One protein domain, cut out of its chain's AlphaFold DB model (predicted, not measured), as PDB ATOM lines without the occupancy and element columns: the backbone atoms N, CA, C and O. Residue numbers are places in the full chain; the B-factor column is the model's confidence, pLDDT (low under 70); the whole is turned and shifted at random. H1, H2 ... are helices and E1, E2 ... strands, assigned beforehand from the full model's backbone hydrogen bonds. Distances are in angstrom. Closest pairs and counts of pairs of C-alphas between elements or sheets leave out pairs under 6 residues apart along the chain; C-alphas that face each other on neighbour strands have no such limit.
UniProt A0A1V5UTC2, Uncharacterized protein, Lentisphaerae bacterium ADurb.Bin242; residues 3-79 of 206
ATOM      1  N   ARG A   3      10.849  38.836 346.125       86.44
ATOM      2  CA  ARG A   3      10.770  40.045 345.305       86.44
ATOM      3  C   ARG A   3       9.955  39.741 344.053       86.44
ATOM      4  O   ARG A   3      10.148  38.716 343.390       86.44
ATOM      5  N   THR A   4       9.035  40.638 343.737       90.31
ATOM      6  CA  THR A   4       8.270  40.628 342.494       90.31
ATOM      7  C   THR A   4       8.877  41.647 341.544       90.31
ATOM      8  O   THR A   4       9.223  42.754 341.944       90.31
ATOM      9  N   ILE A   5       9.006  41.275 340.279       90.06
ATOM     10  CA  ILE A   5       9.445  42.146 339.197       90.06
ATOM     11  C   ILE A   5       8.337  42.153 338.154       90.06
ATOM     12  O   ILE A   5       7.913  41.097 337.678       90.06
ATOM     13  N   LEU A   6       7.850  43.344 337.825       92.88
ATOM     14  CA  LEU A   6       6.854  43.557 336.787       92.88
ATOM     15  C   LEU A   6       7.526  44.210 335.584       92.88
ATOM     16  O   LEU A   6       8.132  45.268 335.723       92.88
ATOM     17  N   PHE A   7       7.344  43.601 334.418       92.69
ATOM     18  CA  PHE A   7       7.742  44.121 333.119       92.69
ATOM     19  C   PHE A   7       6.517  44.603 332.358       92.69
ATOM     20  O   PHE A   7       5.491  43.918 332.337       92.69
ATOM     21  N   ILE A   8       6.644  45.753 331.702       94.12
ATOM     22  CA  ILE A   8       5.668  46.255 330.737       94.12
ATOM     23  C   ILE A   8       6.435  46.755 329.517       94.12
ATOM     24  O   ILE A   8       7.390  47.523 329.635       94.12
ATOM     25  N   HIS A   9       6.004  46.339 328.334       92.38
ATOM     26  CA  HIS A   9       6.577  46.814 327.081       92.38
ATOM     27  C   HIS A   9       5.485  47.039 326.039       92.38
ATOM     28  O   HIS A   9       4.390  46.489 326.144       92.38
ATOM     29  N   PHE A  10       5.785  47.867 325.043       90.94
ATOM     30  CA  PHE A  10       4.951  48.008 323.860       90.94
ATOM     31  C   PHE A  10       5.453  47.050 322.783       90.94
ATOM     32  O   PHE A  10       6.596  47.173 322.345       90.94
ATOM     33  N   ASN A  11       4.602  46.123 322.350       88.69
ATOM     34  CA  ASN A  11       4.905  45.204 321.261       88.69
ATOM     35  C   ASN A  11       4.399  45.808 319.936       88.69
ATOM     36  O   ASN A  11       3.184  45.939 319.747       88.69
ATOM     37  N   PRO A  12       5.288  46.175 318.992       84.62
ATOM     38  CA  PRO A  12       4.871  46.804 317.740       84.62
ATOM     39  C   PRO A  12       3.996  45.900 316.864       84.62
ATOM     40  O   PRO A  12       3.122  46.406 316.158       84.62
ATOM     41  N   SER A  13       4.209  44.581 316.930       86.44
ATOM     42  CA  SER A  13       3.508  43.583 316.113       86.44
ATOM     43  C   SER A  13       2.066  43.386 316.568       86.44
ATOM     44  O   SER A  13       1.165  43.318 315.733       86.44
ATOM     45  N   SER A  14       1.832  43.316 317.882       87.50
ATOM     46  CA  SER A  14       0.475  43.222 318.440       87.50
ATOM     47  C   SER A  14      -0.190  44.595 318.588       87.50
ATOM     48  O   SER A  14      -1.415  44.695 318.629       87.50
ATOM     49  N   GLY A  15       0.604  45.671 318.627       88.25
ATOM     50  CA  GLY A  15       0.124  47.031 318.835       88.25
ATOM     51  C   GLY A  15      -0.427  47.265 320.240       88.25
ATOM     52  O   GLY A  15      -1.259  48.157 320.403       88.25
ATOM     53  N   GLN A  16       0.009  46.476 321.224       90.75
ATOM     54  CA  GLN A  16      -0.498  46.487 322.596       90.75
ATOM     55  C   GLN A  16       0.632  46.611 323.624       90.75
ATOM     56  O   GLN A  16       1.807  46.395 323.326       90.75
ATOM     57  N   LEU A  17       0.251  46.981 324.850       91.88
ATOM     58  CA  LEU A  17       1.121  46.888 326.017       91.88
ATOM     59  C   LEU A  17       1.018  45.482 326.605       91.88
ATOM     60  O   LEU A  17      -0.061  45.046 327.005       91.88
ATOM     61  N   GLU A  18       2.143  44.797 326.694       92.69
ATOM     62  CA  GLU A  18       2.238  43.423 327.169       92.69
ATOM     63  C   GLU A  18       2.987  43.392 328.502       92.69
ATOM     64  O   GLU A  18       3.992  44.087 328.691       92.69
ATOM     65  N   GLN A  19       2.470  42.591 329.437       92.19
ATOM     66  CA  GLN A  19       2.977  42.502 330.802       92.19
ATOM     67  C   GLN A  19       3.544  41.115 331.107       92.19
ATOM     68  O   GLN A  19       2.964  40.097 330.726       92.19
ATOM     69  N   LEU A  20       4.627  41.082 331.879       92.12
ATOM     70  CA  LEU A  20       5.195  39.858 332.434       92.12
ATOM     71  C   LEU A  20       5.529  40.077 333.909       92.12
ATOM     72  O   LEU A  20       6.115  41.092 334.272       92.12
ATOM     73  N   VAL A  21       5.181  39.115 334.762       91.94
ATOM     74  CA  VAL A  21       5.507  39.148 336.193       91.94
ATOM     75  C   VAL A  21       6.452  38.005 336.518       91.94
ATOM     76  O   VAL A  21       6.140  36.845 336.247       91.94
ATOM     77  N   LYS A  22       7.575  38.332 337.155       88.75
ATOM     78  CA  LYS A  22       8.565  37.371 337.638       88.75
ATOM     79  C   LYS A  22       8.706  37.491 339.147       88.75
ATOM     80  O   LYS A  22       8.728  38.586 339.696       88.75
ATOM     81  N   ARG A  23       8.783  36.354 339.827       87.94
ATOM     82  CA  ARG A  23       8.951  36.276 341.278       87.94
ATOM     83  C   ARG A  23      10.246  35.553 341.582       87.94
ATOM     84  O   ARG A  23      10.493  34.492 341.011       87.94
ATOM     85  N   ILE A  24      11.053  36.128 342.460       83.06
ATOM     86  CA  ILE A  24      12.368  35.599 342.808       83.06
ATOM     87  C   ILE A  24      12.572  35.628 344.329       83.06
ATOM     88  O   ILE A  24      12.106  36.560 344.993       83.06
ATOM     89  N   PRO A  25      13.238  34.620 344.913       79.06
ATOM     90  CA  PRO A  25      13.697  34.702 346.293       79.06
ATOM     91  C   PRO A  25      14.592  35.933 346.466       79.06
ATOM     92  O   PRO A  25      15.504  36.139 345.674       79.06
ATOM     93  N   TYR A  26      14.299  36.759 347.467       73.31
ATOM     94  CA  TYR A  26      15.115  37.910 347.844       73.31
ATOM     95  C   TYR A  26      15.889  37.569 349.116       73.31
ATOM     96  O   TYR A  26      15.259  37.364 350.169       73.31
ATOM     97  N   ALA A  27      17.219  37.501 349.019       66.69
ATOM     98  CA  ALA A  27      18.096  37.442 350.179       66.69
ATOM     99  C   ALA A  27      18.728  38.828 350.415       66.69
ATOM    100  O   ALA A  27      19.336  39.385 349.506       66.69
ATOM    101  N   PRO A  28      18.634  39.397 351.630       61.12
ATOM    102  CA  PRO A  28      19.310  40.654 351.974       61.12
ATOM    103  C   PRO A  28      20.838  40.600 351.795       61.12
ATOM    104  O   PRO A  28      21.487  41.631 351.660       61.12
ATOM    105  N   GLU A  29      21.401  39.390 351.805       59.59
ATOM    106  CA  GLU A  29      22.827  39.090 351.641       59.59
ATOM    107  C   GLU A  29      23.263  39.070 350.170       59.59
ATOM    108  O   GLU A  29      24.457  39.163 349.889       59.59
ATOM    109  N   ASP A  30      22.307  39.052 349.229       57.47
ATOM    110  CA  ASP A  30      22.551  39.091 347.783       57.47
ATOM    111  C   ASP A  30      23.136  40.433 347.326       57.47
ATOM    112  O   ASP A  30      23.037  40.757 346.164       57.47
ATOM    113  N   SER A  31      23.793  41.233 348.163       52.56
ATOM    114  CA  SER A  31      24.522  42.444 347.744       52.56
ATOM    115  C   SER A  31      25.540  42.228 346.602       52.56
ATOM    116  O   SER A  31      25.998  43.194 345.993       52.56
ATOM    117  N   GLU A  32      25.868  40.977 346.268       53.91
ATOM    118  CA  GLU A  32      26.637  40.599 345.083       53.91
ATOM    119  C   GLU A  32      25.822  40.731 343.775       53.91
ATOM    120  O   GLU A  32      24.596  40.602 343.731       53.91
ATOM    121  N   MET A  33      26.498  41.016 342.656       57.06
ATOM    122  CA  MET A  33      25.847  41.091 341.342       57.06
ATOM    123  C   MET A  33      25.332  39.710 340.913       57.06
ATOM    124  O   MET A  33      26.082  38.906 340.363       57.06
ATOM    125  N   TYR A  34      24.031  39.474 341.067       61.91
ATOM    126  CA  TYR A  34      23.352  38.370 340.396       61.91
ATOM    127  C   TYR A  34      22.635  38.874 339.153       61.91
ATOM    128  O   TYR A  34      21.874  39.843 339.203       61.91
ATOM    129  N   TRP A  35      22.876  38.192 338.036       65.88
ATOM    130  CA  TRP A  35      22.179  38.446 336.787       65.88
ATOM    131  C   TRP A  35      20.908  37.604 336.744       65.88
ATOM    132  O   TRP A  35      20.971  36.375 336.684       65.88
ATOM    133  N   ILE A  36      19.743  38.246 336.764       70.19
ATOM    134  CA  ILE A  36      18.505  37.561 336.410       70.19
ATOM    135  C   ILE A  36      18.500  37.431 334.894       70.19
ATOM    136  O   ILE A  36      18.263  38.410 334.182       70.19
ATOM    137  N   ASP A  37      18.722  36.213 334.411       72.12
ATOM    138  CA  ASP A  37      18.420  35.884 333.026       72.12
ATOM    139  C   ASP A  37      16.911  35.651 332.874       72.12
ATOM    140  O   ASP A  37      16.241  35.020 333.707       72.12
ATOM    141  N   ILE A  38      16.358  36.210 331.806       78.56
ATOM    142  CA  ILE A  38      14.989  35.964 331.376       78.56
ATOM    143  C   ILE A  38      15.013  34.795 330.384       78.56
ATOM    144  O   ILE A  38      15.818  34.756 329.451       78.56
ATOM    145  N   SER A  39      14.133  33.815 330.581       84.25
ATOM    146  CA  SER A  39      14.047  32.647 329.704       84.25
ATOM    147  C   SER A  39      13.745  33.062 328.263       84.25
ATOM    148  O   SER A  39      13.156  34.111 328.004       84.25
ATOM    149  N   ARG A  40      14.094  32.207 327.296       85.94
ATOM    150  CA  ARG A  40      13.800  32.462 325.877       85.94
ATOM    151  C   ARG A  40      12.317  32.767 325.627       85.94
ATOM    152  O   ARG A  40      12.006  33.690 324.891       85.94
ATOM    153  N   LYS A  41      11.413  32.035 326.281       88.06
ATOM    154  CA  LYS A  41       9.964  32.245 326.153       88.06
ATOM    155  C   LYS A  41       9.535  33.615 326.681       88.06
ATOM    156  O   LYS A  41       8.717  34.284 326.068       88.06
ATOM    157  N   GLU A  42      10.075  34.030 327.821       87.38
ATOM    158  CA  GLU A  42       9.787  35.347 328.390       87.38
ATOM    159  C   GLU A  42      10.375  36.478 327.522       87.38
ATOM    160  O   GLU A  42       9.729  37.504 327.354       87.38
ATOM    161  N   LYS A  43      11.555  36.275 326.916       86.06
ATOM    162  CA  LYS A  43      12.147  37.190 325.923       86.06
ATOM    163  C   LYS A  43      11.248  37.345 324.693       86.06
ATOM    164  O   LYS A  43      10.966  38.465 324.280       86.06
ATOM    165  N   GLU A  44      10.733  36.231 324.172       86.06
ATOM    166  CA  GLU A  44       9.761  36.213 323.072       86.06
ATOM    167  C   GLU A  44       8.460  36.943 323.453       86.06
ATOM    168  O   GLU A  44       7.966  37.749 322.670       86.06
ATOM    169  N   MET A  45       7.949  36.739 324.676       85.62
ATOM    170  CA  MET A  45       6.787  37.470 325.206       85.62
ATOM    171  C   MET A  45       7.042  38.961 325.434       85.62
ATOM    172  O   MET A  45       6.085  39.703 325.580       85.62
ATOM    173  N   LEU A  46       8.301  39.386 325.539       85.25
ATOM    174  CA  LEU A  46       8.691  40.783 325.729       85.25
ATOM    175  C   LEU A  46       9.184  41.451 324.437       85.25
ATOM    176  O   LEU A  46       9.633  42.597 324.478       85.25
ATOM    177  N   GLY A  47       9.179  40.728 323.310       84.25
ATOM    178  CA  GLY A  47       9.715  41.218 322.039       84.25
ATOM    179  C   GLY A  47      11.185  41.650 322.114       84.25
ATOM    180  O   GLY A  47      11.600  42.513 321.344       84.25
ATOM    181  N   ALA A  48      11.963  41.093 323.046       80.19
ATOM    182  CA  ALA A  48      13.336  41.508 323.312       80.19
ATOM    183  C   ALA A  48      14.328  40.390 322.971       80.19
ATOM    184  O   ALA A  48      14.131  39.236 323.343       80.19
ATOM    185  N   GLU A  49      15.437  40.735 322.313       79.62
ATOM    186  CA  GLU A  49      16.496  39.765 321.992       79.62
ATOM    187  C   GLU A  49      17.299  39.359 323.236       79.62
ATOM    188  O   GLU A  49      17.698  38.202 323.393       79.62
ATOM    189  N   LYS A  50      17.522  40.314 324.149       74.19
ATOM    190  CA  LYS A  50      18.334  40.132 325.350       74.19
ATOM    191  C   LYS A  50      17.804  40.983 326.499       74.19
ATOM    192  O   LYS A  50      17.591  42.176 326.336       74.19
ATOM    193  N   LEU A  51      17.633  40.359 327.663       72.06
ATOM    194  CA  LEU A  51      17.233  41.004 328.909       72.06
ATOM    195  C   LEU A  51      18.009  40.355 330.051       72.06
ATOM    196  O   LEU A  51      17.788  39.183 330.356       72.06
ATOM    197  N   GLU A  52      18.920  41.114 330.649       72.44
ATOM    198  CA  GLU A  52      19.733  40.705 331.793       72.44
ATOM    199  C   GLU A  52      19.601  41.779 332.872       72.44
ATOM    200  O   GLU A  52      19.795  42.963 332.590       72.44
ATOM    201  N   TYR A  53      19.266  41.383 334.101       68.81
ATOM    202  CA  TYR A  53      19.090  42.329 335.207       68.81
ATOM    203  C   TYR A  53      20.114  42.101 336.287       68.81
ATOM    204  O   TYR A  53      20.252  40.991 336.779       68.81
ATOM    205  N   LEU A  54      20.734  43.181 336.732       64.31
ATOM    206  CA  LEU A  54      21.496  43.204 337.964       64.31
ATOM    207  C   LEU A  54      20.525  43.298 339.135       64.31
ATOM    208  O   LEU A  54      19.912  44.344 339.346       64.31
ATOM    209  N   ASN A  55      20.378  42.218 339.893       58.81
ATOM    210  CA  ASN A  55      19.336  42.091 340.911       58.81
ATOM    211  C   ASN A  55      19.481  43.091 342.084       58.81
ATOM    212  O   ASN A  55      18.578  43.191 342.904       58.81
ATOM    213  N   ASN A  56      20.574  43.868 342.158       56.34
ATOM    214  CA  ASN A  56      20.914  44.688 343.333       56.34
ATOM    215  C   ASN A  56      21.358  46.128 343.044       56.34
ATOM    216  O   ASN A  56      21.737  46.840 343.966       56.34
ATOM    217  N   HIS A  57      21.300  46.587 341.790       61.78
ATOM    218  CA  HIS A  57      21.642  47.979 341.450       61.78
ATOM    219  C   HIS A  57      20.431  48.913 341.351       61.78
ATOM    220  O   HIS A  57      20.591  50.100 341.065       61.78
ATOM    221  N   TYR A  58      19.230  48.390 341.587       67.62
ATOM    222  CA  TYR A  58      17.988  49.135 341.470       67.62
ATOM    223  C   TYR A  58      17.327  49.280 342.833       67.62
ATOM    224  O   TYR A  58      17.283  48.334 343.619       67.62
ATOM    225  N   GLU A  59      16.829  50.479 343.107       77.62
ATOM    226  CA  GLU A  59      16.041  50.751 344.305       77.62
ATOM    227  C   GLU A  59      14.686  50.053 344.157       77.62
ATOM    228  O   GLU A  59      14.031  50.179 343.116       77.62
ATOM    229  N   ASP A  60      14.260  49.311 345.184       84.38
ATOM    230  CA  ASP A  60      12.902  48.773 345.217       84.38
ATOM    231  C   ASP A  60      11.889  49.927 345.104       84.38
ATOM    232  O   ASP A  60      12.143  51.064 345.505       84.38
ATOM    233  N   ASP A  61      10.739  49.632 344.506       89.38
ATOM    234  CA  ASP A  61       9.622  50.554 344.282       89.38
ATOM    235  C   ASP A  61       9.881  51.693 343.288       89.38
ATOM    236  O   ASP A  61       8.982  52.517 343.041       89.38
ATOM    237  N   ARG A  62      11.071  51.717 342.676       91.56
ATOM    238  CA  ARG A  62      11.449  52.673 341.640       91.56
ATOM    239  C   ARG A  62      11.212  52.089 340.241       91.56
ATOM    240  O   ARG A  62      11.754  51.035 339.910       91.56
ATOM    241  N   PRO A  63      10.407  52.751 339.392       93.62
ATOM    242  CA  PRO A  63      10.233  52.334 338.009       93.62
ATOM    243  C   PRO A  63      11.437  52.748 337.153       93.62
ATOM    244  O   PRO A  63      11.950  53.862 337.276       93.62
ATOM    245  N   TYR A  64      11.829  51.871 336.236       91.31
ATOM    246  CA  TYR A  64      12.884  52.089 335.255       91.31
ATOM    247  C   TYR A  64      12.306  51.960 333.847       91.31
ATOM    248  O   TYR A  64      11.665  50.962 333.509       91.31
ATOM    249  N   VAL A  65      12.537  52.983 333.028       91.69
ATOM    250  CA  VAL A  65      12.104  53.054 331.631       91.69
ATOM    251  C   VAL A  65      13.342  53.263 330.773       91.69
ATOM    252  O   VAL A  65      14.180  54.109 331.081       91.69
ATOM    253  N   TRP A  66      13.474  52.467 329.718       84.94
ATOM    254  CA  TRP A  66      14.620  52.490 328.817       84.94
ATOM    255  C   TRP A  66      14.149  52.591 327.370       84.94
ATOM    256  O   TRP A  66      13.104  52.047 327.005       84.94
ATOM    257  N   LYS A  67      14.942  53.255 326.523       76.56
ATOM    258  CA  LYS A  67      14.660  53.325 325.085       76.56
ATOM    259  C   LYS A  67      14.794  51.923 324.480       76.56
ATOM    260  O   LYS A  67      15.806  51.257 324.677       76.56
ATOM    261  N   ASN A  68      13.783  51.497 323.722       76.38
ATOM    262  CA  ASN A  68      13.750  50.222 322.991       76.38
ATOM    263  C   ASN A  68      13.904  48.958 323.861       76.38
ATOM    264  O   ASN A  68      14.283  47.907 323.351       76.38
ATOM    265  N   GLN A  69      13.629  49.051 325.162       83.12
ATOM    266  CA  GLN A  69      13.683  47.919 326.084       83.12
ATOM    267  C   GLN A  69      12.423  47.905 326.959       83.12
ATOM    268  O   GLN A  69      11.837  48.963 327.206       83.12
ATOM    269  N   PRO A  70      11.994  46.731 327.448       88.62
ATOM    270  CA  PRO A  70      10.919  46.638 328.426       88.62
ATOM    271  C   PRO A  70      11.183  47.503 329.660       88.62
ATOM    272  O   PRO A  70      12.260  47.461 330.257       88.62
ATOM    273  N   ALA A  71      10.170  48.266 330.062       92.00
ATOM    274  CA  ALA A  71      10.192  48.993 331.317       92.00
ATOM    275  C   ALA A  71       9.914  48.020 332.467       92.00
ATOM    276  O   ALA A  71       9.193  47.031 332.293       92.00
ATOM    277  N   HIS A  72      10.465  48.295 333.646       91.62
ATOM    278  CA  HIS A  72      10.282  47.415 334.792       91.62
ATOM    279  C   HIS A  72      10.273  48.141 336.133       91.62
ATOM    280  O   HIS A  72      10.754  49.263 336.275       91.62
ATOM    281  N   ILE A  73       9.701  47.475 337.129       92.44
ATOM    282  CA  ILE A  73       9.744  47.867 338.536       92.44
ATOM    283  C   ILE A  73       9.889  46.600 339.373       92.44
ATOM    284  O   ILE A  73       9.232  45.588 339.104       92.44
ATOM    285  N   ALA A  74      10.756  46.655 340.375       90.00
ATOM    286  CA  ALA A  74      10.942  45.596 341.352       90.00
ATOM    287  C   ALA A  74      10.405  46.053 342.708       90.00
ATOM    288  O   ALA A  74      10.480  47.235 343.035       90.00
ATOM    289  N   SER A  75       9.820  45.134 343.466       89.38
ATOM    290  CA  SER A  75       9.382  45.411 344.828       89.38
ATOM    291  C   SER A  75       9.287  44.141 345.661       89.38
ATOM    292  O   SER A  75       8.944  43.066 345.154       89.38
ATOM    293  N   VAL A  76       9.571  44.275 346.953       88.56
ATOM    294  CA  VAL A  76       9.305  43.250 347.968       88.56
ATOM    295  C   VAL A  76       7.936  43.465 348.627       88.56
ATOM    296  O   VAL A  76       7.296  42.488 349.013       88.56
ATOM    297  N   ASP A  77       7.459  44.713 348.674       88.06
ATOM    298  CA  ASP A  77       6.339  45.129 349.525       88.06
ATOM    299  C   ASP A  77       5.111  45.622 348.741       88.06
ATOM    300  O   ASP A  77       3.979  45.502 349.214       88.06
ATOM    301  N   LEU A  78       5.293  46.164 347.533       91.38
ATOM    302  CA  LEU A  78       4.198  46.705 346.732       91.38
ATOM    303  C   LEU A  78       3.387  45.596 346.049       91.38
ATOM    304  O   LEU A  78       3.941  44.771 345.314       91.38
ATOM    305  N   PRO A  79       2.049  45.634 346.163       93.00
ATOM    306  CA  PRO A  79       1.185  44.789 345.354       93.00
ATOM    307  C   PRO A  79       1.314  45.100 343.854       93.00
ATOM    308  O   PRO A  79       1.512  46.250 343.444       93.00
TER     309      PRO A  79
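This is residues 3 to 79 of the 206 residues of an uncharacterized protein of Lentisphaerae bacterium ADurb.Bin242 (UniProt A0A1V5UTC2). A long, twisted sheet of four strands, with the hairpin E1 and E2 and the hairpin E6 and E5 side by side, has a small separate pair of strands, E3 and E4, set off over one of its faces. The short helix H1, which comes between E3 and E4 along the chain, only grazes the sheet near E2. The printed part has 77 residues with one named helix and six named strands, in the order E1, E2, E3, H1, E4, E5, E6; the class is mostly strand. The large sheet runs E2, E1, E6, E5 and the small one E3, E4, both antiparallel. The whole is compact, with a radius of gyration of the C-alphas of 12.6 A, yet elongated in outline, spanning 41 by 24 by 20 A.

In the large sheet E1, residues 3 to 11, is an inner strand, antiparallel to the edge strand E2, residues 16 to 25, at 161 degrees between their directions. These two form a hairpin, with N 7 and O 20 within hydrogen-bond range at 2.8 A. On the other side of E1 is E6, residues 69 to 75, antiparallel at 158 degrees, with N 6 and O 73 2.9 A apart. E6 forms a hairpin with the other edge strand, E5, residues 63 to 66, at 166 degrees, with N 64 and O 72 2.8 A apart. From edge to edge the strands' lines turn by 56 degrees. H1, residues 40 to 45, only grazes this sheet with its residues 42 to 45; its closest C-alphas to E2 are those of Glu 42 and Leu 20, 7.6 A apart. In H1 every O i to N i+4 pair is within hydrogen-bond range. E3, residues 35 to 37, and E4, residues 52 to 54, are antiparallel neighbours at 153 degrees, with N 36 and O 53 2.8 A apart. Both are apart from E1, E2, E5 and E6.

E2 is the longest strand, 30.0 A from C-alpha 16 to C-alpha 25 at (13.697, 34.702, 346.293). E1 measures 25.3 A, beginning with C-alpha 3 at (10.770, 40.045, 345.305). E6 measures 19.4 A and ends with C-alpha 75 at (9.382, 45.411, 344.828). E5 measures 10.2 A, H1 8.6 A, E4 6.9 A and E3 5.9 A.

The two C-alphas farthest apart are those of Ser 13 and Glu 29, at 40.7 A. The printed part has no cut. The links E1 to E2, E3 to H1 and E5 to E6 are tight; the other three are short, and there is no long link. The mean pLDDT of the printed part is 81.3, with residues 27 to 35 and 53 to 58 under 70.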